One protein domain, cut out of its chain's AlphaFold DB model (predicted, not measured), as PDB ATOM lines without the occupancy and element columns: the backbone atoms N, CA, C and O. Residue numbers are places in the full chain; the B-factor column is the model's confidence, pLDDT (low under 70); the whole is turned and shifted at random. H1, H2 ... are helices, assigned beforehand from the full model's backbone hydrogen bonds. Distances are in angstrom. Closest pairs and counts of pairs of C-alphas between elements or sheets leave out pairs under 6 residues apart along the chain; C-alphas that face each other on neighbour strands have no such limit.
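What this domain is: This is residues 432 to 613 of the 704 residues of an uncharacterized protein of Onchocerca flexuosa (UniProt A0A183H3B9). The domain is a stack of helices in two rows, with the chain passing back and forth between them as it moves along the longest axis. H3, H5, H7 and H9 follow one another in one row; H2, H4, H6, H8 and H10 make the other, turning at H6 and H8, and H1 packs on H2 at the far end. The printed part has 182 residues with ten named helices, H1 to H10 in order, and no named strand, and its class is all helix. It is only just compact, close to loose, with a radius of gyration of the C-alphas of 18.6 A and spans of 55 by 37 by 28 A.

Where its parts are: The longest helix, H10, covers residues 590 to 611, 31.4 A from C-alpha 590 at (162.868, 147.810, 199.396) to C-alpha 611 at (169.015, 148.725, 168.616). Before it come H9, residues 572 to 585, H8, residues 552 to 568 and 25.3 A, and H7, residues 532 to 543. H6 is residues 513 to 525, H5 502 to 510, and H4 493 to 498. H3, residues 469 to 485, measures 24.8 A and has a kink of 33 degrees near residue 476; H2, residues 452 to 467, measures 24.5 A with a kink of 36 degrees near residue 459. H1, residues 434 to 447, begins at C-alpha 434, (202.448, 174.539, 200.730).

How they stand to each other: H7, H8, H9 and H10 form an up-and-down bundle, each running against the one before. H10 touches H9 in a hairpin, closest C-alphas Gly 582 and Tyr 597 at 4.4 A, and H8 at Ile 563 and Leu 596, 5.2 A. H9 touches H7 at a steep tilt of 40 degrees, closest C-alphas Val 539 and His 574 at 6.2 A. H6, with residues 520 to 525 alone, touches H8 about perpendicular at 77 degrees, closest C-alphas Ala 524 and Leu 558 at 4.3 A. H5 touches H7, Ala 506 to Phe 537, 6.2 A, and H3, Asn 480 to Thr 504, 5.6 A, by their closest C-alphas. H4 touches H2, closest C-alphas Ile 458 and Met 493 at 7.2 A. H1, H2 and H3 form a second up-and-down bundle; H1 and H10 are apart. Every O i to N i+4 pair is within hydrogen-bond range in H4, H5, H9 and H10; the figures are 7 of 10 in H1, 8 of 12 in H2, 10 of 13 in H3, 7 of 9 in H6, 6 of 8 in H7 and 11 of 13 in H8.

The domain as a whole: The C-alphas of Asn 432 and Leu 613, the two farthest apart, are 60.9 A apart. The printed part has no cut and no long link. Its mean pLDDT is 87.0; residue 513 and residues 607 to 613 are under 70.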
ATOM      1  N   ASN A 432     200.833 179.595 204.293       84.94
ATOM      2  CA  ASN A 432     200.018 179.459 203.069       84.94
ATOM      3  C   ASN A 432     200.851 179.264 201.781       84.94
ATOM      4  O   ASN A 432     200.532 179.798 200.715       84.94
ATOM      5  N   SER A 433     201.956 178.528 201.888       86.50
ATOM      6  CA  SER A 433     202.968 178.352 200.835       86.50
ATOM      7  C   SER A 433     203.197 176.884 200.460       86.50
ATOM      8  O   SER A 433     204.118 176.552 199.720       86.50
ATOM      9  N   GLU A 434     202.332 175.985 200.928       88.81
ATOM     10  CA  GLU A 434     202.448 174.539 200.730       88.81
ATOM     11  C   GLU A 434     202.396 174.102 199.251       88.81
ATOM     12  O   GLU A 434     202.877 173.027 198.900       88.81
ATOM     13  N   HIS A 435     201.899 174.956 198.353       88.00
ATOM     14  CA  HIS A 435     201.900 174.705 196.910       88.00
ATOM     15  C   HIS A 435     203.312 174.559 196.312       88.00
ATOM     16  O   HIS A 435     203.468 173.859 195.310       88.00
ATOM     17  N   ALA A 436     204.329 175.181 196.921       88.19
ATOM     18  CA  ALA A 436     205.718 175.109 196.463       88.19
ATOM     19  C   ALA A 436     206.364 173.732 196.711       88.19
ATOM     20  O   ALA A 436     207.347 173.380 196.067       88.19
ATOM     21  N   LEU A 437     205.789 172.916 197.601       93.06
ATOM     22  CA  LEU A 437     206.349 171.618 197.981       93.06
ATOM     23  C   LEU A 437     205.947 170.463 197.053       93.06
ATOM     24  O   LEU A 437     206.439 169.355 197.239       93.06
ATOM     25  N   VAL A 438     205.066 170.680 196.067       91.38
ATOM     26  CA  VAL A 438     204.558 169.595 195.200       91.38
ATOM     27  C   VAL A 438     205.696 168.862 194.483       91.38
ATOM     28  O   VAL A 438     205.753 167.635 194.529       91.38
ATOM     29  N   GLU A 439     206.617 169.601 193.859       90.75
ATOM     30  CA  GLU A 439     207.760 168.993 193.162       90.75
ATOM     31  C   GLU A 439     208.746 168.362 194.153       90.75
ATOM     32  O   GLU A 439     209.184 167.238 193.943       90.75
ATOM     33  N   VAL A 440     209.005 169.027 195.286       91.31
ATOM     34  CA  VAL A 440     209.917 168.538 196.335       91.31
ATOM     35  C   VAL A 440     209.466 167.183 196.879       91.31
ATOM     36  O   VAL A 440     210.252 166.241 196.923       91.31
ATOM     37  N   VAL A 441     208.190 167.046 197.258       91.75
ATOM     38  CA  VAL A 441     207.661 165.777 197.780       91.75
ATOM     39  C   VAL A 441     207.686 164.695 196.707       91.75
ATOM     40  O   VAL A 441     208.007 163.549 197.013       91.75
ATOM     41  N   LYS A 442     207.366 165.042 195.456       91.38
ATOM     42  CA  LYS A 442     207.399 164.101 194.333       91.38
ATOM     43  C   LYS A 442     208.811 163.544 194.127       91.38
ATOM     44  O   LYS A 442     208.966 162.329 194.042       91.38
ATOM     45  N   ASP A 443     209.818 164.412 194.104       90.62
ATOM     46  CA  ASP A 443     211.211 164.025 193.876       90.62
ATOM     47  C   ASP A 443     211.770 163.221 195.066       90.62
ATOM     48  O   ASP A 443     212.353 162.155 194.869       90.62
ATOM     49  N   MET A 444     211.486 163.633 196.308       88.88
ATOM     50  CA  MET A 444     211.886 162.876 197.505       88.88
ATOM     51  C   MET A 444     211.251 161.480 197.565       88.88
ATOM     52  O   MET A 444     211.912 160.517 197.949       88.88
ATOM     53  N   CYS A 445     209.981 161.339 197.173       91.12
ATOM     54  CA  CYS A 445     209.313 160.034 197.136       91.12
ATOM     55  C   CYS A 445     209.829 159.141 195.997       91.12
ATOM     56  O   CYS A 445     209.767 157.917 196.112       91.12
ATOM     57  N   ALA A 446     210.351 159.729 194.915       89.50
ATOM     58  CA  ALA A 446     211.008 158.975 193.850       89.50
ATOM     59  C   ALA A 446     212.332 158.353 194.329       89.50
ATOM     60  O   ALA A 446     212.667 157.238 193.923       89.50
ATOM     61  N   GLU A 447     213.060 159.035 195.219       89.12
ATOM     62  CA  GLU A 447     214.266 158.504 195.867       89.12
ATOM     63  C   GLU A 447     213.936 157.523 197.006       89.12
ATOM     64  O   GLU A 447     214.542 156.452 197.101       89.12
ATOM     65  N   ASN A 448     212.953 157.859 197.850       89.12
ATOM     66  CA  ASN A 448     212.483 157.037 198.963       89.12
ATOM     67  C   ASN A 448     210.961 156.793 198.891       89.12
ATOM     68  O   ASN A 448     210.179 157.574 199.443       89.12
ATOM     69  N   PRO A 449     210.506 155.660 198.319       87.62
ATOM     70  CA  PRO A 449     209.077 155.372 198.175       87.62
ATOM     71  C   PRO A 449     208.297 155.258 199.493       87.62
ATOM     72  O   PRO A 449     207.069 155.358 199.497       87.62
ATOM     73  N   ASN A 450     208.997 155.034 200.612       87.31
ATOM     74  CA  ASN A 450     208.405 154.860 201.938       87.31
ATOM     75  C   ASN A 450     208.366 156.155 202.766       87.31
ATOM     76  O   ASN A 450     207.975 156.100 203.933       87.31
ATOM     77  N   GLU A 451     208.698 157.306 202.182       89.94
ATOM     78  CA  GLU A 451     208.679 158.601 202.865       89.94
ATOM     79  C   GLU A 451     207.271 158.963 203.371       89.94
ATOM     80  O   GLU A 451     206.300 158.932 202.609       89.94
ATOM     81  N   GLU A 452     207.118 159.293 204.659       88.31
ATOM     82  CA  GLU A 452     205.794 159.513 205.274       88.31
ATOM     83  C   GLU A 452     205.061 160.729 204.687       88.31
ATOM     84  O   GLU A 452     203.825 160.728 204.583       88.31
ATOM     85  N   GLY A 453     205.818 161.731 204.221       87.00
ATOM     86  CA  GLY A 453     205.307 162.946 203.587       87.00
ATOM     87  C   GLY A 453     204.419 162.697 202.361       87.00
ATOM     88  O   GLY A 453     203.554 163.527 202.077       87.00
ATOM     89  N   ARG A 454     204.520 161.529 201.703       91.75
ATOM     90  CA  ARG A 454     203.678 161.152 200.547       91.75
ATOM     91  C   ARG A 454     202.176 161.277 200.813       91.75
ATOM     92  O   ARG A 454     201.416 161.656 199.925       91.75
ATOM     93  N   HIS A 455     201.743 161.036 202.053       92.62
ATOM     94  CA  HIS A 455     200.334 161.126 202.448       92.62
ATOM     95  C   HIS A 455     199.775 162.557 202.396       92.62
ATOM     96  O   HIS A 455     198.558 162.741 202.402       92.62
ATOM     97  N   HIS A 456     200.640 163.571 202.312       93.12
ATOM     98  CA  HIS A 456     200.247 164.970 202.183       93.12
ATOM     99  C   HIS A 456     200.096 165.419 200.724       93.12
ATOM    100  O   HIS A 456     199.512 166.478 200.499       93.12
ATOM    101  N   MET A 457     200.538 164.625 199.738       94.12
ATOM    102  CA  MET A 457     200.573 165.015 198.320       94.12
ATOM    103  C   MET A 457     199.226 165.544 197.806       94.12
ATOM    104  O   MET A 457     199.176 166.593 197.169       94.12
ATOM    105  N   ILE A 458     198.115 164.879 198.147       93.31
ATOM    106  CA  ILE A 458     196.770 165.332 197.756       93.31
ATOM    107  C   ILE A 458     196.503 166.748 198.286       93.31
ATOM    108  O   ILE A 458     196.072 167.619 197.535       93.31
ATOM    109  N   ASN A 459     196.795 167.010 199.563       93.00
ATOM    110  CA  ASN A 459     196.585 168.328 200.162       93.00
ATOM    111  C   ASN A 459     197.476 169.407 199.522       93.00
ATOM    112  O   ASN A 459     196.988 170.513 199.289       93.00
ATOM    113  N   LEU A 460     198.733 169.087 199.194       93.62
ATOM    114  CA  LEU A 460     199.659 170.010 198.523       93.62
ATOM    115  C   LEU A 460     199.172 170.366 197.111       93.62
ATOM    116  O   LEU A 460     199.095 171.544 196.753       93.62
ATOM    117  N   CYS A 461     198.750 169.367 196.331       94.00
ATOM    118  CA  CYS A 461     198.152 169.572 195.011       94.00
ATOM    119  C   CYS A 461     196.868 170.410 195.087       94.00
ATOM    120  O   CYS A 461     196.663 171.303 194.264       94.00
ATOM    121  N   MET A 462     196.028 170.184 196.101       93.94
ATOM    122  CA  MET A 462     194.821 170.985 196.321       93.94
ATOM    123  C   MET A 462     195.133 172.440 196.679       93.94
ATOM    124  O   MET A 462     194.445 173.348 196.208       93.94
ATOM    125  N   ALA A 463     196.183 172.688 197.461       91.62
ATOM    126  CA  ALA A 463     196.643 174.042 197.740       91.62
ATOM    127  C   ALA A 463     197.198 174.728 196.481       91.62
ATOM    128  O   ALA A 463     196.869 175.886 196.217       91.62
ATOM    129  N   ARG A 464     197.951 174.000 195.643       91.69
ATOM    130  CA  ARG A 464     198.412 174.499 194.338       91.69
ATOM    131  C   ARG A 464     197.250 174.814 193.402       91.69
ATOM    132  O   ARG A 464     197.280 175.846 192.743       91.69
ATOM    133  N   TYR A 465     196.200 173.997 193.393       93.31
ATOM    134  CA  TYR A 465     194.993 174.268 192.609       93.31
ATOM    135  C   TYR A 465     194.258 175.519 193.102       93.31
ATOM    136  O   TYR A 465     193.796 176.321 192.293       93.31
ATOM    137  N   LYS A 466     194.195 175.732 194.422       91.25
ATOM    138  CA  LYS A 466     193.613 176.946 195.010       91.25
ATOM    139  C   LYS A 466     194.389 178.209 194.617       91.25
ATOM    140  O   LYS A 466     193.763 179.235 194.367       91.25
ATOM    141  N   ALA A 467     195.720 178.133 194.553       87.50
ATOM    142  CA  ALA A 467     196.576 179.240 194.122       87.50
ATOM    143  C   ALA A 467     196.527 179.464 192.599       87.50
ATOM    144  O   ALA A 467     196.430 180.601 192.137       87.50
ATOM    145  N   TYR A 468     196.523 178.381 191.819       89.75
ATOM    146  CA  TYR A 468     196.607 178.404 190.359       89.75
ATOM    147  C   TYR A 468     195.530 177.518 189.701       89.75
ATOM    148  O   TYR A 468     195.839 176.461 189.144       89.75
ATOM    149  N   PRO A 469     194.251 177.950 189.679       90.81
ATOM    150  CA  PRO A 469     193.157 177.129 189.143       90.81
ATOM    151  C   PRO A 469     193.314 176.765 187.659       90.81
ATOM    152  O   PRO A 469     192.821 175.734 187.202       90.81
ATOM    153  N   HIS A 470     194.028 177.596 186.896       91.50
ATOM    154  CA  HIS A 470     194.306 177.372 185.478       91.50
ATOM    155  C   HIS A 470     195.254 176.186 185.228       91.50
ATOM    156  O   HIS A 470     195.259 175.632 184.130       91.50
ATOM    157  N   GLU A 471     196.022 175.754 186.233       91.62
ATOM    158  CA  GLU A 471     196.922 174.601 186.128       91.62
ATOM    159  C   GLU A 471     196.233 173.259 186.414       91.62
ATOM    160  O   GLU A 471     196.919 172.241 186.483       91.62
ATOM    161  N   LYS A 472     194.894 173.215 186.534       91.81
ATOM    162  CA  LYS A 472     194.128 172.002 186.892       91.81
ATOM    163  C   LYS A 472     194.613 170.738 186.180       91.81
ATOM    164  O   LYS A 472     194.904 169.750 186.840       91.81
ATOM    165  N   VAL A 473     194.754 170.786 184.854       91.31
ATOM    166  CA  VAL A 473     195.167 169.626 184.040       91.31
ATOM    167  C   VAL A 473     196.587 169.165 184.383       91.31
ATOM    168  O   VAL A 473     196.843 167.965 184.453       91.31
ATOM    169  N   LYS A 474     197.516 170.099 184.625       92.50
ATOM    170  CA  LYS A 474     198.892 169.761 185.014       92.50
ATOM    171  C   LYS A 474     198.922 169.122 186.400       92.50
ATOM    172  O   LYS A 474     199.553 168.087 186.571       92.50
ATOM    173  N   ILE A 475     198.204 169.713 187.358       93.00
ATOM    174  CA  ILE A 475     198.101 169.204 188.732       93.00
ATOM    175  C   ILE A 475     197.483 167.803 188.732       93.00
ATOM    176  O   ILE A 475     198.007 166.905 189.382       93.00
ATOM    177  N   GLU A 476     196.409 167.599 187.965       92.62
ATOM    178  CA  GLU A 476     195.753 166.297 187.809       92.62
ATOM    179  C   GLU A 476     196.702 165.261 187.195       92.62
ATOM    180  O   GLU A 476     196.753 164.130 187.663       92.62
ATOM    181  N   THR A 477     197.510 165.650 186.204       93.19
ATOM    182  CA  THR A 477     198.506 164.759 185.584       93.19
ATOM    183  C   THR A 477     199.571 164.327 186.594       93.19
ATOM    184  O   THR A 477     199.774 163.129 186.777       93.19
ATOM    185  N   ILE A 478     200.183 165.283 187.304       92.69
ATOM    186  CA  ILE A 478     201.208 165.014 188.330       92.69
ATOM    187  C   ILE A 478     200.643 164.108 189.428       92.69
ATOM    188  O   ILE A 478     201.264 163.118 189.813       92.69
ATOM    189  N   LEU A 479     199.444 164.424 189.922       94.19
ATOM    190  CA  LEU A 479     198.820 163.671 191.003       94.19
ATOM    191  C   LEU A 479     198.433 162.252 190.561       94.19
ATOM    192  O   LEU A 479     198.624 161.307 191.321       94.19
ATOM    193  N   ASN A 480     197.933 162.081 189.335       93.06
ATOM    194  CA  ASN A 480     197.589 160.765 188.800       93.06
ATOM    195  C   ASN A 480     198.830 159.879 188.641       93.06
ATOM    196  O   ASN A 480     198.797 158.719 189.049       93.06
ATOM    197  N   GLU A 481     199.924 160.415 188.094       92.12
ATOM    198  CA  GLU A 481     201.196 159.688 187.971       92.12
ATOM    199  C   GLU A 481     201.732 159.260 189.344       92.12
ATOM    200  O   GLU A 481     202.130 158.107 189.521       92.12
ATOM    201  N   PHE A 482     201.661 160.151 190.334       93.38
ATOM    202  CA  PHE A 482     202.097 159.875 191.700       93.38
ATOM    203  C   PHE A 482     201.260 158.781 192.385       93.38
ATOM    204  O   PHE A 482     201.800 157.846 192.971       93.38
ATOM    205  N   LEU A 483     199.928 158.850 192.295       91.38
ATOM    206  CA  LEU A 483     199.026 157.900 192.964       91.38
ATOM    207  C   LEU A 483     199.087 156.483 192.385       91.38
ATOM    208  O   LEU A 483     198.808 155.520 193.097       91.38
ATOM    209  N   VAL A 484     199.460 156.341 191.110       89.94
ATOM    210  CA  VAL A 484     199.720 155.024 190.507       89.94
ATOM    211  C   VAL A 484     200.931 154.353 191.163       89.94
ATOM    212  O   VAL A 484     200.937 153.133 191.321       89.94
ATOM    213  N   GLN A 485     201.933 155.133 191.575       89.69
ATOM    214  CA  GLN A 485     203.124 154.626 192.263       89.69
ATOM    215  C   GLN A 485     202.891 154.419 193.770       89.69
ATOM    216  O   GLN A 485     203.489 153.521 194.361       89.69
ATOM    217  N   HIS A 486     201.985 155.196 194.378       89.88
ATOM    218  CA  HIS A 486     201.701 155.187 195.820       89.88
ATOM    219  C   HIS A 486     200.209 154.912 196.124       89.88
ATOM    220  O   HIS A 486     199.453 155.834 196.452       89.88
ATOM    221  N   PRO A 487     199.747 153.647 196.031       86.94
ATOM    222  CA  PRO A 487     198.326 153.284 196.162       86.94
ATOM    223  C   PRO A 487     197.748 153.466 197.579       86.94
ATOM    224  O   PRO A 487     196.523 153.503 197.774       86.94
ATOM    225  N   ASP A 488     198.614 153.580 198.583       88.25
ATOM    226  CA  ASP A 488     198.278 153.845 199.979       88.25
ATOM    227  C   ASP A 488     197.873 155.307 200.231       88.25
ATOM    228  O   ASP A 488     197.173 155.582 201.205       88.25
ATOM    229  N   VAL A 489     198.191 156.244 199.334       90.12
ATOM    230  CA  VAL A 489     197.841 157.665 199.486       90.12
ATOM    231  C   VAL A 489     196.363 157.908 199.157       90.12
ATOM    232  O   VAL A 489     195.889 157.678 198.047       90.12
ATOM    233  N   HIS A 490     195.601 158.361 200.153       88.25
ATOM    234  CA  HIS A 490     194.159 158.636 200.018       88.25
ATOM    235  C   HIS A 490     193.631 159.741 200.945       88.25
ATOM    236  O   HIS A 490     192.479 160.161 200.819       88.25
ATOM    237  N   ILE A 491     194.449 160.211 201.889       87.44
ATOM    238  CA  ILE A 491     194.061 161.237 202.858       87.44
ATOM    239  C   ILE A 491     193.800 162.553 202.112       87.44
ATOM    240  O   ILE A 491     194.645 163.031 201.363       87.44
ATOM    241  N   GLY A 492     192.621 163.146 202.319       84.62
ATOM    242  CA  GLY A 492     192.205 164.379 201.636       84.62
ATOM    243  C   GLY A 492     191.408 164.172 200.342       84.62
ATOM    244  O   GLY A 492     191.099 165.156 199.673       84.62
ATOM    245  N   MET A 493     191.023 162.934 200.002       88.94
ATOM    246  CA  MET A 493     190.206 162.610 198.818       88.94
ATOM    247  C   MET A 493     188.896 163.417 198.717       88.94
ATOM    248  O   MET A 493     188.460 163.738 197.616       88.94
ATOM    249  N   GLU A 494     188.280 163.794 199.839       87.69
ATOM    250  CA  GLU A 494     187.056 164.613 199.855       87.69
ATOM    251  C   GLU A 494     187.257 165.976 199.169       87.69
ATOM    252  O   GLU A 494     186.402 166.419 198.406       87.69
ATOM    253  N   LYS A 495     188.438 166.591 199.326       90.12
ATOM    254  CA  LYS A 495     188.779 167.862 198.664       90.12
ATOM    255  C   LYS A 495     188.888 167.716 197.144       90.12
ATOM    256  O   LYS A 495     188.585 168.657 196.416       90.12
ATOM    257  N   LEU A 496     189.308 166.543 196.656       91.38
ATOM    258  CA  LEU A 496     189.365 166.245 195.219       91.38
ATOM    259  C   LEU A 496     187.958 166.153 194.619       91.38
ATOM    260  O   LEU A 496     187.735 166.640 193.510       91.38
ATOM    261  N   LEU A 497     187.015 165.560 195.360       87.62
ATOM    262  CA  LEU A 497     185.608 165.478 194.962       87.62
ATOM    263  C   LEU A 497     184.976 166.872 194.864       87.62
ATOM    264  O   LEU A 497     184.344 167.182 193.859       87.62
ATOM    265  N   GLU A 498     185.214 167.738 195.853       86.94
ATOM    266  CA  GLU A 498     184.725 169.127 195.842       86.94
ATOM    267  C   GLU A 498     185.273 169.966 194.676       86.94
ATOM    268  O   GLU A 498     184.621 170.915 194.237       86.94
ATOM    269  N   ALA A 499     186.459 169.620 194.169       88.25
ATOM    270  CA  ALA A 499     187.148 170.330 193.095       88.25
ATOM    271  C   ALA A 499     187.036 169.660 191.707       88.25
ATOM    272  O   ALA A 499     187.730 170.059 190.761       88.25
ATOM    273  N   ASP A 500     186.156 168.664 191.562       87.56
ATOM    274  CA  ASP A 500     185.897 167.923 190.321       87.56
ATOM    275  C   ASP A 500     187.137 167.208 189.735       87.56
ATOM    276  O   ASP A 500     187.354 167.234 188.520       87.56
ATOM    277  N   PHE A 501     187.978 166.582 190.568       90.44
ATOM    278  CA  PHE A 501     189.105 165.724 190.144       90.44
ATOM    279  C   PHE A 501     188.683 164.243 190.062       90.44
ATOM    280  O   PHE A 501     189.240 163.358 190.717       90.44
ATOM    281  N   TRP A 502     187.647 163.960 189.268       87.38
ATOM    282  CA  TRP A 502     187.022 162.632 189.194       87.38
ATOM    283  C   TRP A 502     187.951 161.537 188.662       87.38
ATOM    284  O   TRP A 502     187.814 160.381 189.066       87.38
ATOM    285  N   THR A 503     188.907 161.879 187.789       87.44
ATOM    286  CA  THR A 503     189.869 160.895 187.266       87.44
ATOM    287  C   THR A 503     190.827 160.428 188.360       87.44
ATOM    288  O   THR A 503     191.026 159.228 188.536       87.44
ATOM    289  N   THR A 504     191.323 161.363 189.170       89.88
ATOM    290  CA  THR A 504     192.191 161.096 190.319       89.88
ATOM    291  C   THR A 504     191.484 160.261 191.379       89.88
ATOM    292  O   THR A 504     192.037 159.281 191.872       89.88
ATOM    293  N   VAL A 505     190.233 160.599 191.707       89.19
ATOM    294  CA  VAL A 505     189.445 159.838 192.691       89.19
ATOM    295  C   VAL A 505     189.235 158.393 192.233       89.19
ATOM    296  O   VAL A 505     189.333 157.477 193.047       89.19
ATOM    297  N   ALA A 506     188.999 158.165 190.939       86.19
ATOM    298  CA  ALA A 506     188.848 156.813 190.410       86.19
ATOM    299  C   ALA A 506     190.111 155.955 190.617       86.19
ATOM    300  O   ALA A 506     189.984 154.794 190.998       86.19
ATOM    301  N   ILE A 507     191.311 156.530 190.452       86.38
ATOM    302  CA  ILE A 507     192.589 155.842 190.718       86.38
ATOM    303  C   ILE A 507     192.698 155.456 192.201       86.38
ATOM    304  O   ILE A 507     193.070 154.331 192.525       86.38
ATOM    305  N   ILE A 508     192.333 156.366 193.112       86.50
ATOM    306  CA  ILE A 508     192.384 156.113 194.561       86.50
ATOM    307  C   ILE A 508     191.458 154.951 194.951       86.50
ATOM    308  O   ILE A 508     191.852 154.097 195.751       86.50
ATOM    309  N   VAL A 509     190.239 154.929 194.403       85.38
ATOM    310  CA  VAL A 509     189.214 153.918 194.708       85.38
ATOM    311  C   VAL A 509     189.554 152.552 194.116       85.38
ATOM    312  O   VAL A 509     189.377 151.548 194.804       85.38
ATOM    313  N   ASP A 510     190.080 152.497 192.889       80.75
ATOM    314  CA  ASP A 510     190.461 151.233 192.238       80.75
ATOM    315  C   ASP A 510     191.467 150.420 193.079       80.75
ATOM    316  O   ASP A 510     191.478 149.190 193.020       80.75
ATOM    317  N   ASN A 511     192.263 151.094 193.914       71.81
ATOM    318  CA  ASN A 511     193.267 150.470 194.772       71.81
ATOM    319  C   ASN A 511     192.710 149.903 196.098       71.81
ATOM    320  O   ASN A 511     193.414 149.149 196.768       71.81
ATOM    321  N   SER A 512     191.491 150.263 196.527       70.81
ATOM    322  CA  SER A 512     190.914 149.798 197.802       70.81
ATOM    323  C   SER A 512     189.395 149.980 197.861       70.81
ATOM    324  O   SER A 512     188.900 151.109 197.897       70.81
ATOM    325  N   LEU A 513     188.659 148.873 198.003       69.38
ATOM    326  CA  LEU A 513     187.186 148.852 198.052       69.38
ATOM    327  C   LEU A 513     186.597 149.703 199.193       69.38
ATOM    328  O   LEU A 513     185.566 150.345 199.004       69.38
ATOM    329  N   ASP A 514     187.281 149.797 200.335       74.25
ATOM    330  CA  ASP A 514     186.832 150.600 201.488       74.25
ATOM    331  C   ASP A 514     186.769 152.110 201.181       74.25
ATOM    332  O   ASP A 514     186.031 152.869 201.813       74.25
ATOM    333  N   LYS A 515     187.504 152.576 200.163       81.44
ATOM    334  CA  LYS A 515     187.511 153.989 199.757       81.44
ATOM    335  C   LYS A 515     186.271 154.344 198.922       81.44
ATOM    336  O   LYS A 515     185.818 155.489 198.981       81.44
ATOM    337  N   ALA A 516     185.663 153.373 198.227       83.62
ATOM    338  CA  ALA A 516     184.416 153.560 197.476       83.62
ATOM    339  C   ALA A 516     183.247 153.969 198.388       83.62
ATOM    340  O   ALA A 516     182.406 154.780 197.998       83.62
ATOM    341  N   GLU A 517     183.221 153.460 199.625       85.81
ATOM    342  CA  GLU A 517     182.221 153.821 200.633       85.81
ATOM    343  C   GLU A 517     182.265 155.321 200.974       85.81
ATOM    344  O   GLU A 517     181.224 155.966 201.093       85.81
ATOM    345  N   THR A 518     183.462 155.906 201.079       85.12
ATOM    346  CA  THR A 518     183.627 157.341 201.369       85.12
ATOM    347  C   THR A 518     183.096 158.206 200.224       85.12
ATOM    348  O   THR A 518     182.368 159.169 200.466       85.12
ATOM    349  N   VAL A 519     183.376 157.822 198.971       87.31
ATOM    350  CA  VAL A 519     182.823 158.504 197.787       87.31
ATOM    351  C   VAL A 519     181.301 158.360 197.727       87.31
ATOM    352  O   VAL A 519     180.602 159.333 197.451       87.31
ATOM    353  N   GLY A 520     180.771 157.174 198.037       87.38
ATOM    354  CA  GLY A 520     179.332 156.947 198.143       87.38
ATOM    355  C   GLY A 520     178.672 157.876 199.163       87.38
ATOM    356  O   GLY A 520     177.647 158.490 198.862       87.38
ATOM    357  N   ARG A 521     179.275 158.030 200.353       87.31
ATOM    358  CA  ARG A 521     178.741 158.897 201.418       87.31
ATOM    359  C   ARG A 521     178.745 160.361 200.995       87.31
ATOM    360  O   ARG A 521     177.765 161.061 201.243       87.31
ATOM    361  N   TYR A 522     179.804 160.800 200.316       88.12
ATOM    362  CA  TYR A 522     179.871 162.134 199.723       88.12
ATOM    363  C   TYR A 522     178.752 162.347 198.696       88.12
ATOM    364  O   TYR A 522     177.980 163.295 198.809       88.12
ATOM    365  N   LEU A 523     178.599 161.431 197.735       89.00
ATOM    366  CA  LEU A 523     177.590 161.514 196.675       89.00
ATOM    367  C   LEU A 523     176.147 161.501 197.206       89.00
ATOM    368  O   LEU A 523     175.282 162.161 196.627       89.00
ATOM    369  N   ALA A 524     175.893 160.777 198.299       88.44
ATOM    370  CA  ALA A 524     174.597 160.749 198.975       88.44
ATOM    371  C   ALA A 524     174.242 162.101 199.617       88.44
ATOM    372  O   ALA A 524     173.079 162.499 199.603       88.44
ATOM    373  N   LYS A 525     175.241 162.807 200.166       87.25
ATOM    374  CA  LYS A 525     175.081 164.083 200.889       87.25
ATOM    375  C   LYS A 525     175.340 165.319 200.026       87.25
ATOM    376  O   LYS A 525     175.118 166.433 200.490       87.25
ATOM    377  N   ALA A 526     175.810 165.142 198.794       85.38
ATOM    378  CA  ALA A 526     176.135 166.236 197.891       85.38
ATOM    379  C   ALA A 526     174.889 167.065 197.535       85.38
ATOM    380  O   ALA A 526     173.932 166.547 196.955       85.38
ATOM    381  N   GLU A 527     174.938 168.369 197.827       79.19
ATOM    382  CA  GLU A 527     173.875 169.328 197.484       79.19
ATOM    383  C   GLU A 527     173.774 169.582 195.972       79.19
ATOM    384  O   GLU A 527     172.701 169.891 195.459       79.19
ATOM    385  N   LYS A 528     174.893 169.451 195.248       80.69
ATOM    386  CA  LYS A 528     174.963 169.623 193.792       80.69
ATOM    387  C   LYS A 528     174.603 168.330 193.063       80.69
ATOM    388  O   LYS A 528     174.907 167.234 193.538       80.69
ATOM    389  N   ASP A 529     174.011 168.467 191.879       84.38
ATOM    390  CA  ASP A 529     173.782 167.344 190.969       84.38
ATOM    391  C   ASP A 529     175.087 166.705 190.498       84.38
ATOM    392  O   ASP A 529     176.111 167.368 190.325       84.38
ATOM    393  N   TRP A 530     175.040 165.389 190.303       88.56
ATOM    394  CA  TRP A 530     176.200 164.617 189.879       88.56
ATOM    395  C   TRP A 530     176.602 164.996 188.441       88.56
ATOM    396  O   TRP A 530     175.742 165.068 187.557       88.56
ATOM    397  N   PRO A 531     177.898 165.215 188.158       84.19
ATOM    398  CA  PRO A 531     178.337 165.672 186.845       84.19
ATOM    399  C   PRO A 531     178.206 164.562 185.791       84.19
ATOM    400  O   PRO A 531     178.958 163.587 185.784       84.19
ATOM    401  N   ALA A 532     177.283 164.737 184.838       83.62
ATOM    402  CA  ALA A 532     176.997 163.753 183.785       83.62
ATOM    403  C   ALA A 532     178.217 163.411 182.901       83.62
ATOM    404  O   ALA A 532     178.348 162.274 182.437       83.62
ATOM    405  N   ILE A 533     179.138 164.367 182.716       83.62
ATOM    406  CA  ILE A 533     180.397 164.200 181.963       83.62
ATOM    407  C   ILE A 533     181.278 163.104 182.586       83.62
ATOM    408  O   ILE A 533     181.994 162.405 181.874       83.62
ATOM    409  N   HIS A 534     181.184 162.899 183.902       84.88
ATOM    410  CA  HIS A 534     181.962 161.905 184.646       84.88
ATOM    411  C   HIS A 534     181.143 160.656 185.008       84.88
ATOM    412  O   HIS A 534     181.528 159.894 185.895       84.88
ATOM    413  N   SER A 535     180.027 160.415 184.308       86.69
ATOM    414  CA  SER A 535     179.129 159.279 184.565       86.69
ATOM    415  C   SER A 535     179.838 157.920 184.555       86.69
ATOM    416  O   SER A 535     179.496 157.064 185.364       86.69
ATOM    417  N   SER A 536     180.857 157.726 183.714       86.00
ATOM    418  CA  SER A 536     181.660 156.494 183.684       86.00
ATOM    419  C   SER A 536     182.392 156.223 184.999       86.00
ATOM    420  O   SER A 536     182.331 155.106 185.514       86.00
ATOM    421  N   PHE A 537     183.033 157.239 185.580       86.38
ATOM    422  CA  PHE A 537     183.754 157.118 186.848       86.38
ATOM    423  C   PHE A 537     182.794 156.936 188.022       86.38
ATOM    424  O   PHE A 537     182.991 156.039 188.839       86.38
ATOM    425  N   ILE A 538     181.722 157.734 188.070       87.81
ATOM    426  CA  ILE A 538     180.713 157.665 189.136       87.81
ATOM    427  C   ILE A 538     180.071 156.275 189.167       87.81
ATOM    428  O   ILE A 538     180.024 155.636 190.217       87.81
ATOM    429  N   VAL A 539     179.624 155.770 188.014       89.31
ATOM    430  CA  VAL A 539     178.979 154.455 187.934       89.31
ATOM    431  C   VAL A 539     179.958 153.339 188.287       89.31
ATOM    432  O   VAL A 539     179.588 152.427 189.028       89.31
ATOM    433  N   LYS A 540     181.213 153.424 187.825       87.81
ATOM    434  CA  LYS A 540     182.263 152.459 188.176       87.81
ATOM    435  C   LYS A 540     182.484 152.405 189.691       87.81
ATOM    436  O   LYS A 540     182.409 151.321 190.265       87.81
ATOM    437  N   ILE A 541     182.667 153.554 190.345       86.69
ATOM    438  CA  ILE A 541     182.879 153.635 191.799       86.69
ATOM    439  C   ILE A 541     181.672 153.063 192.555       86.69
ATOM    440  O   ILE A 541     181.838 152.180 193.397       86.69
ATOM    441  N   LEU A 542     180.452 153.481 192.212       88.88
ATOM    442  CA  LEU A 542     179.233 153.000 192.875       88.88
ATOM    443  C   LEU A 542     178.989 151.498 192.667       88.88
ATOM    444  O   LEU A 542     178.449 150.834 193.549       88.88
ATOM    445  N   SER A 543     179.420 150.940 191.532       87.75
ATOM    446  CA  SER A 543     179.338 149.496 191.276       87.75
ATOM    447  C   SER A 543     180.300 148.659 192.125       87.75
ATOM    448  O   SER A 543     180.065 147.466 192.305       87.75
ATOM    449  N   SER A 544     181.351 149.276 192.673       84.94
ATOM    450  CA  SER A 544     182.344 148.626 193.541       84.94
ATOM    451  C   SER A 544     182.018 148.723 195.041       84.94
ATOM    452  O   SER A 544     182.777 148.245 195.880       84.94
ATOM    453  N   LEU A 545     180.888 149.343 195.390       86.94
ATOM    454  CA  LEU A 545     180.547 149.715 196.759       86.94
ATOM    455  C   LEU A 545     180.118 148.499 197.601       86.94
ATOM    456  O   LEU A 545     179.279 147.694 197.190       86.94
ATOM    457  N   CYS A 546     180.670 148.368 198.811       84.81
ATOM    458  CA  CYS A 546     180.297 147.304 199.745       84.81
ATOM    459  C   CYS A 546     179.033 147.678 200.535       84.81
ATOM    460  O   CYS A 546     179.086 148.253 201.616       84.81
ATOM    461  N   TRP A 547     177.860 147.311 200.020       84.94
ATOM    462  CA  TRP A 547     176.570 147.657 200.639       84.94
ATOM    463  C   TRP A 547     176.316 147.033 202.023       84.94
ATOM    464  O   TRP A 547     175.407 147.464 202.727       84.94
ATOM    465  N   LYS A 548     177.090 146.014 202.427       79.50
ATOM    466  CA  LYS A 548     176.902 145.296 203.703       79.50
ATOM    467  C   LYS A 548     177.380 146.084 204.926       79.50
ATOM    468  O   LYS A 548     176.810 145.903 205.996       79.50
ATOM    469  N   SER A 549     178.418 146.908 204.780       72.75
ATOM    470  CA  SER A 549     178.958 147.778 205.839       72.75
ATOM    471  C   SER A 549     178.312 149.166 205.855       72.75
ATOM    472  O   SER A 549     178.558 149.948 206.768       72.75
ATOM    473  N   TYR A 550     177.478 149.463 204.860       79.75
ATOM    474  CA  TYR A 550     176.978 150.801 204.593       79.75
ATOM    475  C   TYR A 550     175.809 151.181 205.511       79.75
ATOM    476  O   TYR A 550     174.878 150.398 205.714       79.75
ATOM    477  N   ASN A 551     175.832 152.404 206.047       83.12
ATOM    478  CA  ASN A 551     174.752 152.929 206.882       83.12
ATOM    479  C   ASN A 551     173.424 152.966 206.105       83.12
ATOM    480  O   ASN A 551     173.371 153.437 204.969       83.12
ATOM    481  N   LYS A 552     172.337 152.511 206.740       83.19
ATOM    482  CA  LYS A 552     171.027 152.376 206.097       83.19
ATOM    483  C   LYS A 552     170.465 153.717 205.610       83.19
ATOM    484  O   LYS A 552     169.932 153.785 204.510       83.19
ATOM    485  N   GLU A 553     170.609 154.783 206.393       85.81
ATOM    486  CA  GLU A 553     170.110 156.116 206.020       85.81
ATOM    487  C   GLU A 553     170.876 156.695 204.819       85.81
ATOM    488  O   GLU A 553     170.278 157.116 203.828       85.81
ATOM    489  N   ASP A 554     172.211 156.618 204.859       86.12
ATOM    490  CA  ASP A 554     173.067 157.050 203.750       86.12
ATOM    491  C   ASP A 554     172.811 156.204 202.487       86.12
ATOM    492  O   ASP A 554     172.859 156.723 201.372       86.12
ATOM    493  N   GLY A 555     172.520 154.907 202.642       88.44
ATOM    494  CA  GLY A 555     172.197 153.990 201.546       88.44
ATOM    495  C   GLY A 555     170.861 154.308 200.873       88.44
ATOM    496  O   GLY A 555     170.778 154.317 199.643       88.44
ATOM    497  N   GLU A 556     169.825 154.635 201.653       89.75
ATOM    498  CA  GLU A 556     168.531 155.075 201.117       89.75
ATOM    499  C   GLU A 556     168.663 156.379 200.324       89.75
ATOM    500  O   GLU A 556     168.108 156.482 199.222       89.75
ATOM    501  N   MET A 557     169.426 157.341 200.851       90.38
ATOM    502  CA  MET A 557     169.695 158.617 200.188       90.38
ATOM    503  C   MET A 557     170.529 158.430 198.915       90.38
ATOM    504  O   MET A 557     170.196 158.993 197.872       90.38
ATOM    505  N   LEU A 558     171.561 157.581 198.957       92.88
ATOM    506  CA  LEU A 558     172.387 157.269 197.793       92.88
ATOM    507  C   LEU A 558     171.557 156.647 196.665       92.88
ATOM    508  O   LEU A 558     171.642 157.105 195.529       92.88
ATOM    509  N   LEU A 559     170.713 155.654 196.970       92.56
ATOM    510  CA  LEU A 559     169.831 155.030 195.977       92.56
ATOM    511  C   LEU A 559     168.855 156.039 195.366       92.56
ATOM    512  O   LEU A 559     168.605 155.996 194.162       92.56
ATOM    513  N   ARG A 560     168.337 156.979 196.163       92.25
ATOM    514  CA  ARG A 560     167.504 158.075 195.655       92.25
ATOM    515  C   ARG A 560     168.270 158.963 194.673       92.25
ATOM    516  O   ARG A 560     167.768 159.220 193.581       92.25
ATOM    517  N   ARG A 561     169.497 159.367 195.012       93.56
ATOM    518  CA  ARG A 561     170.358 160.151 194.109       93.56
ATOM    519  C   ARG A 561     170.721 159.367 192.843       93.56
ATOM    520  O   ARG A 561     170.714 159.934 191.757       93.56
ATOM    521  N   MET A 562     170.933 158.051 192.942       94.00
ATOM    522  CA  MET A 562     171.131 157.189 191.770       94.00
ATOM    523  C   MET A 562     169.909 157.188 190.847       94.00
ATOM    524  O   MET A 562     170.089 157.311 189.639       94.00
ATOM    525  N   ILE A 563     168.685 157.088 191.390       93.25
ATOM    526  CA  ILE A 563     167.429 157.165 190.617       93.25
ATOM    527  C   ILE A 563     167.349 158.494 189.862       93.25
ATOM    528  O   ILE A 563     167.073 158.501 188.664       93.25
ATOM    529  N   GLU A 564     167.616 159.603 190.555       92.12
ATOM    530  CA  GLU A 564     167.651 160.948 189.966       92.12
ATOM    531  C   GLU A 564     168.722 161.066 188.869       92.12
ATOM    532  O   GLU A 564     168.542 161.819 187.913       92.12
ATOM    533  N   PHE A 565     169.804 160.286 188.965       93.38
ATOM    534  CA  PHE A 565     170.897 160.286 187.997       93.38
ATOM    535  C   PHE A 565     170.663 159.393 186.761       93.38
ATOM    536  O   PHE A 565     171.254 159.654 185.711       93.38
ATOM    537  N   VAL A 566     169.787 158.377 186.833       91.81
ATOM    538  CA  VAL A 566     169.500 157.443 185.716       91.81
ATOM    539  C   VAL A 566     169.223 158.149 184.376       91.81
ATOM    540  O   VAL A 566     169.802 157.717 183.379       91.81
ATOM    541  N   PRO A 567     168.412 159.227 184.295       89.62
ATOM    542  CA  PRO A 567     168.107 159.893 183.023       89.62
ATOM    543  C   PRO A 567     169.329 160.466 182.293       89.62
ATOM    544  O   PRO A 567     169.285 160.672 181.079       89.62
ATOM    545  N   TYR A 568     170.421 160.731 183.014       87.94
ATOM    546  CA  TYR A 568     171.663 161.246 182.440       87.94
ATOM    547  C   TYR A 568     172.572 160.132 181.895       87.94
ATOM    548  O   TYR A 568     173.526 160.419 181.168       87.94
ATOM    549  N   LEU A 569     172.281 158.861 182.197       86.44
ATOM    550  CA  LEU A 569     173.040 157.709 181.715       86.44
ATOM    551  C   LEU A 569     172.595 157.311 180.304       86.44
ATOM    552  O   LEU A 569     171.444 156.959 180.067       86.44
ATOM    553  N   ARG A 570     173.542 157.312 179.361       78.31
ATOM    554  CA  ARG A 570     173.304 156.901 177.962       78.31
ATOM    555  C   ARG A 570     173.922 155.549 177.604       78.31
ATOM    556  O   ARG A 570     173.519 154.921 176.634       78.31
ATOM    557  N   SER A 571     174.892 155.103 178.397       84.25
ATOM    558  CA  SER A 571     175.644 153.868 178.177       84.25
ATOM    559  C   SER A 571     174.882 152.654 178.716       84.25
ATOM    560  O   SER A 571     174.509 152.605 179.891       84.25
ATOM    561  N   VAL A 572     174.687 151.651 177.854       84.81
ATOM    562  CA  VAL A 572     174.071 150.356 178.194       84.81
ATOM    563  C   VAL A 572     174.780 149.683 179.384       84.81
ATOM    564  O   VAL A 572     174.083 149.283 180.320       84.81
ATOM    565  N   PRO A 573     176.129 149.610 179.438       87.38
ATOM    566  CA  PRO A 573     176.849 149.158 180.630       87.38
ATOM    567  C   PRO A 573     176.503 149.921 181.913       87.38
ATOM    568  O   PRO A 573     176.338 149.294 182.958       87.38
ATOM    569  N   HIS A 574     176.354 151.250 181.853       90.75
ATOM    570  CA  HIS A 574     176.055 152.047 183.048       90.75
ATOM    571  C   HIS A 574     174.647 151.764 183.583       90.75
ATOM    572  O   HIS A 574     174.466 151.534 184.777       90.75
ATOM    573  N   LEU A 575     173.661 151.719 182.684       89.94
ATOM    574  CA  LEU A 575     172.280 151.359 183.016       89.94
ATOM    575  C   LEU A 575     172.195 149.930 183.567       89.94
ATOM    576  O   LEU A 575     171.488 149.680 184.539       89.94
ATOM    577  N   THR A 576     172.964 149.004 182.987       90.25
ATOM    578  CA  THR A 576     173.057 147.615 183.460       90.25
ATOM    579  C   THR A 576     173.650 147.546 184.869       90.25
ATOM    580  O   THR A 576     173.131 146.821 185.716       90.25
ATOM    581  N   ALA A 577     174.695 148.329 185.154       92.25
ATOM    582  CA  ALA A 577     175.301 148.399 186.479       92.25
ATOM    583  C   ALA A 577     174.312 148.929 187.529       92.25
ATOM    584  O   ALA A 577     174.179 148.332 188.594       92.25
ATOM    585  N   PHE A 578     173.562 149.991 187.221       94.19
ATOM    586  CA  PHE A 578     172.548 150.533 188.135       94.19
ATOM    587  C   PHE A 578     171.359 149.585 188.323       94.19
ATOM    588  O   PHE A 578     170.894 149.417 189.449       94.19
ATOM    589  N   ALA A 579     170.918 148.893 187.268       91.69
ATOM    590  CA  ALA A 579     169.924 147.830 187.389       91.69
ATOM    591  C   ALA A 579     170.432 146.696 188.297       91.69
ATOM    592  O   ALA A 579     169.707 146.248 189.183       91.69
ATOM    593  N   LYS A 580     171.693 146.277 188.135       93.44
ATOM    594  CA  LYS A 580     172.323 145.250 188.972       93.44
ATOM    595  C   LYS A 580     172.382 145.663 190.448       93.44
ATOM    596  O   LYS A 580     171.988 144.884 191.310       93.44
ATOM    597  N   ILE A 581     172.789 146.897 190.739       93.00
ATOM    598  CA  ILE A 581     172.774 147.432 192.110       93.00
ATOM    599  C   ILE A 581     171.339 147.439 192.655       93.00
ATOM    600  O   ILE A 581     171.098 146.964 193.761       93.00
ATOM    601  N   GLY A 582     170.375 147.918 191.861       91.12
ATOM    602  CA  GLY A 582     168.963 147.941 192.232       91.12
ATOM    603  C   GLY A 582     168.438 146.562 192.631       91.12
ATOM    604  O   GLY A 582     167.883 146.432 193.716       91.12
ATOM    605  N   ILE A 583     168.657 145.524 191.813       92.25
ATOM    606  CA  ILE A 583     168.171 144.164 192.105       92.25
ATOM    607  C   ILE A 583     168.865 143.535 193.320       92.25
ATOM    608  O   ILE A 583     168.198 142.915 194.148       92.25
ATOM    609  N   GLU A 584     170.178 143.726 193.463       91.38
ATOM    610  CA  GLU A 584     170.955 143.186 194.586       91.38
ATOM    611  C   GLU A 584     170.546 143.810 195.927       91.38
ATOM    612  O   GLU A 584     170.636 143.156 196.965       91.38
ATOM    613  N   GLN A 585     170.061 145.055 195.910       91.94
ATOM    614  CA  GLN A 585     169.717 145.812 197.111       91.94
ATOM    615  C   GLN A 585     168.217 145.827 197.458       91.94
ATOM    616  O   GLN A 585     167.848 146.388 198.493       91.94
ATOM    617  N   VAL A 586     167.341 145.170 196.681       89.38
ATOM    618  CA  VAL A 586     165.879 145.131 196.940       89.38
ATOM    619  C   VAL A 586     165.541 144.587 198.329       89.38
ATOM    620  O   VAL A 586     164.619 145.076 198.978       89.38
ATOM    621  N   THR A 587     166.278 143.590 198.816       86.56
ATOM    622  CA  THR A 587     166.008 142.991 200.132       86.56
ATOM    623  C   THR A 587     166.325 143.938 201.286       86.56
ATOM    624  O   THR A 587     165.676 143.868 202.327       86.56
ATOM    625  N   SER A 588     167.304 144.824 201.098       85.75
ATOM    626  CA  SER A 588     167.820 145.726 202.134       85.75
ATOM    627  C   SER A 588     167.157 147.110 202.085       85.75
ATOM    628  O   SER A 588     166.904 147.706 203.131       85.75
ATOM    629  N   TYR A 589     166.814 147.589 200.883       87.38
ATOM    630  CA  TYR A 589     166.341 148.950 200.604       87.38
ATOM    631  C   TYR A 589     165.088 148.938 199.712       87.38
ATOM    632  O   TYR A 589     165.062 149.526 198.629       87.38
ATOM    633  N   GLN A 590     164.046 148.235 200.173       82.88
ATOM    634  CA  GLN A 590     162.868 147.810 199.396       82.88
ATOM    635  C   GLN A 590     162.334 148.825 198.374       82.88
ATOM    636  O   GLN A 590     162.180 148.471 197.207       82.88
ATOM    637  N   HIS A 591     162.041 150.067 198.776       89.50
ATOM    638  CA  HIS A 591     161.414 151.038 197.874       89.50
ATOM    639  C   HIS A 591     162.399 151.608 196.840       89.50
ATOM    640  O   HIS A 591     162.212 151.410 195.640       89.50
ATOM    641  N   ASN A 592     163.473 152.272 197.285       92.38
ATOM    642  CA  ASN A 592     164.402 152.955 196.377       92.38
ATOM    643  C   ASN A 592     165.176 151.965 195.486       92.38
ATOM    644  O   ASN A 592     165.381 152.233 194.307       92.38
ATOM    645  N   ALA A 593     165.552 150.785 195.987       90.94
ATOM    646  CA  ALA A 593     166.241 149.789 195.166       90.94
ATOM    647  C   ALA A 593     165.338 149.215 194.055       90.94
ATOM    648  O   ALA A 593     165.780 149.064 192.915       90.94
ATOM    649  N   ALA A 594     164.051 148.976 194.348       90.69
ATOM    650  CA  ALA A 594     163.082 148.538 193.343       90.69
ATOM    651  C   ALA A 594     162.829 149.618 192.279       90.69
ATOM    652  O   ALA A 594     162.789 149.307 191.087       90.69
ATOM    653  N   VAL A 595     162.713 150.888 192.688       93.38
ATOM    654  CA  VAL A 595     162.567 152.017 191.755       93.38
ATOM    655  C   VAL A 595     163.807 152.154 190.871       93.38
ATOM    656  O   VAL A 595     163.662 152.271 189.655       93.38
ATOM    657  N   LEU A 596     165.015 152.061 191.440       94.81
ATOM    658  CA  LEU A 596     166.267 152.097 190.679       94.81
ATOM    659  C   LEU A 596     166.335 150.964 189.648       94.81
ATOM    660  O   LEU A 596     166.688 151.214 188.494       94.81
ATOM    661  N   TYR A 597     165.959 149.741 190.035       94.06
ATOM    662  CA  TYR A 597     165.927 148.587 189.134       94.06
ATOM    663  C   TYR A 597     164.944 148.786 187.977       94.06
ATOM    664  O   TYR A 597     165.325 148.626 186.815       94.06
ATOM    665  N   VAL A 598     163.694 149.159 188.274       92.19
ATOM    666  CA  VAL A 598     162.650 149.355 187.256       92.19
ATOM    667  C   VAL A 598     163.028 150.494 186.319       92.19
ATOM    668  O   VAL A 598     162.970 150.319 185.104       92.19
ATOM    669  N   LEU A 599     163.463 151.637 186.857       92.88
ATOM    670  CA  LEU A 599     163.829 152.795 186.050       92.88
ATOM    671  C   LEU A 599     165.025 152.474 185.148       92.88
ATOM    672  O   LEU A 599     164.936 152.659 183.936       92.88
ATOM    673  N   SER A 600     166.099 151.903 185.698       92.69
ATOM    674  CA  SER A 600     167.276 151.508 184.910       92.69
ATOM    675  C   SER A 600     166.920 150.477 183.833       92.69
ATOM    676  O   SER A 600     167.400 150.581 182.707       92.69
ATOM    677  N   SER A 601     166.025 149.529 184.137       89.00
ATOM    678  CA  SER A 601     165.542 148.524 183.179       89.00
ATOM    679  C   SER A 601     164.673 149.126 182.073       89.00
ATOM    680  O   SER A 601     164.766 148.692 180.930       89.00
ATOM    681  N   LEU A 602     163.854 150.139 182.370       88.44
ATOM    682  CA  LEU A 602     163.068 150.858 181.362       88.44
ATOM    683  C   LEU A 602     163.970 151.645 180.409       88.44
ATOM    684  O   LEU A 602     163.789 151.557 179.196       88.44
ATOM    685  N   TYR A 603     164.975 152.347 180.937       86.19
ATOM    686  CA  TYR A 603     165.977 153.028 180.114       86.19
ATOM    687  C   TYR A 603     166.820 152.031 179.305       86.19
ATOM    688  O   TYR A 603     167.113 152.282 178.136       86.19
ATOM    689  N   LEU A 604     167.140 150.860 179.867       84.88
ATOM    690  CA  LEU A 604     167.798 149.768 179.148       84.88
ATOM    691  C   LEU A 604     166.907 149.207 178.027       84.88
ATOM    692  O   LEU A 604     167.389 148.979 176.920       84.88
ATOM    693  N   MET A 605     165.605 149.027 178.270       80.38
ATOM    694  CA  MET A 605     164.633 148.624 177.247       80.38
ATOM    695  C   MET A 605     164.479 149.685 176.162       80.38
ATOM    696  O   MET A 605     164.404 149.348 174.989       80.38
ATOM    697  N   GLN A 606     164.498 150.968 176.512       76.94
ATOM    698  CA  GLN A 606     164.484 152.051 175.534       76.94
ATOM    699  C   GLN A 606     165.769 152.059 174.690       76.94
ATOM    700  O   GLN A 606     165.705 152.201 173.468       76.94
ATOM    701  N   ALA A 607     166.934 151.859 175.310       68.44
ATOM    702  CA  ALA A 607     168.213 151.745 174.612       68.44
ATOM    703  C   ALA A 607     168.268 150.501 173.698       68.44
ATOM    704  O   ALA A 607     168.772 150.575 172.578       68.44
ATOM    705  N   THR A 608     167.691 149.374 174.128       61.72
ATOM    706  CA  THR A 608     167.680 148.104 173.373       61.72
ATOM    707  C   THR A 608     166.585 148.022 172.300       61.72
ATOM    708  O   THR A 608     166.805 147.500 171.211       61.72
ATOM    709  N   TYR A 609     165.408 148.603 172.532       53.94
ATOM    710  CA  TYR A 609     164.348 148.714 171.522       53.94
ATOM    711  C   TYR A 609     164.811 149.546 170.326       53.94
ATOM    712  O   TYR A 609     164.494 149.250 169.177       53.94
ATOM    713  N   ASN A 610     165.643 150.549 170.594       51.00
ATOM    714  CA  ASN A 610     166.273 151.338 169.557       51.00
ATOM    715  C   ASN A 610     167.364 150.590 168.755       51.00
ATOM    716  O   ASN A 610     167.600 150.969 167.609       51.00
ATOM    717  N   THR A 611     168.016 149.564 169.319       48.00
ATOM    718  CA  THR A 611     169.015 148.725 168.616       48.00
ATOM    719  C   THR A 611     168.376 147.566 167.843       48.00
ATOM    720  O   THR A 611     168.963 147.076 166.880       48.00
ATOM    721  N   CYS A 612     167.162 147.137 168.210       44.34
ATOM    722  CA  CYS A 612     166.492 145.957 167.644       44.34
ATOM    723  C   CYS A 612     165.885 146.171 166.236       44.34
ATOM    724  O   CYS A 612     165.344 145.237 165.648       44.34
ATOM    725  N   LEU A 613     165.988 147.377 165.661       43.03
ATOM    726  CA  LEU A 613     165.509 147.678 164.303       43.03
ATOM    727  C   LEU A 613     166.591 147.550 163.212       43.03
ATOM    728  O   LEU A 613     166.490 148.205 162.177       43.03
TER     729      LEU A 613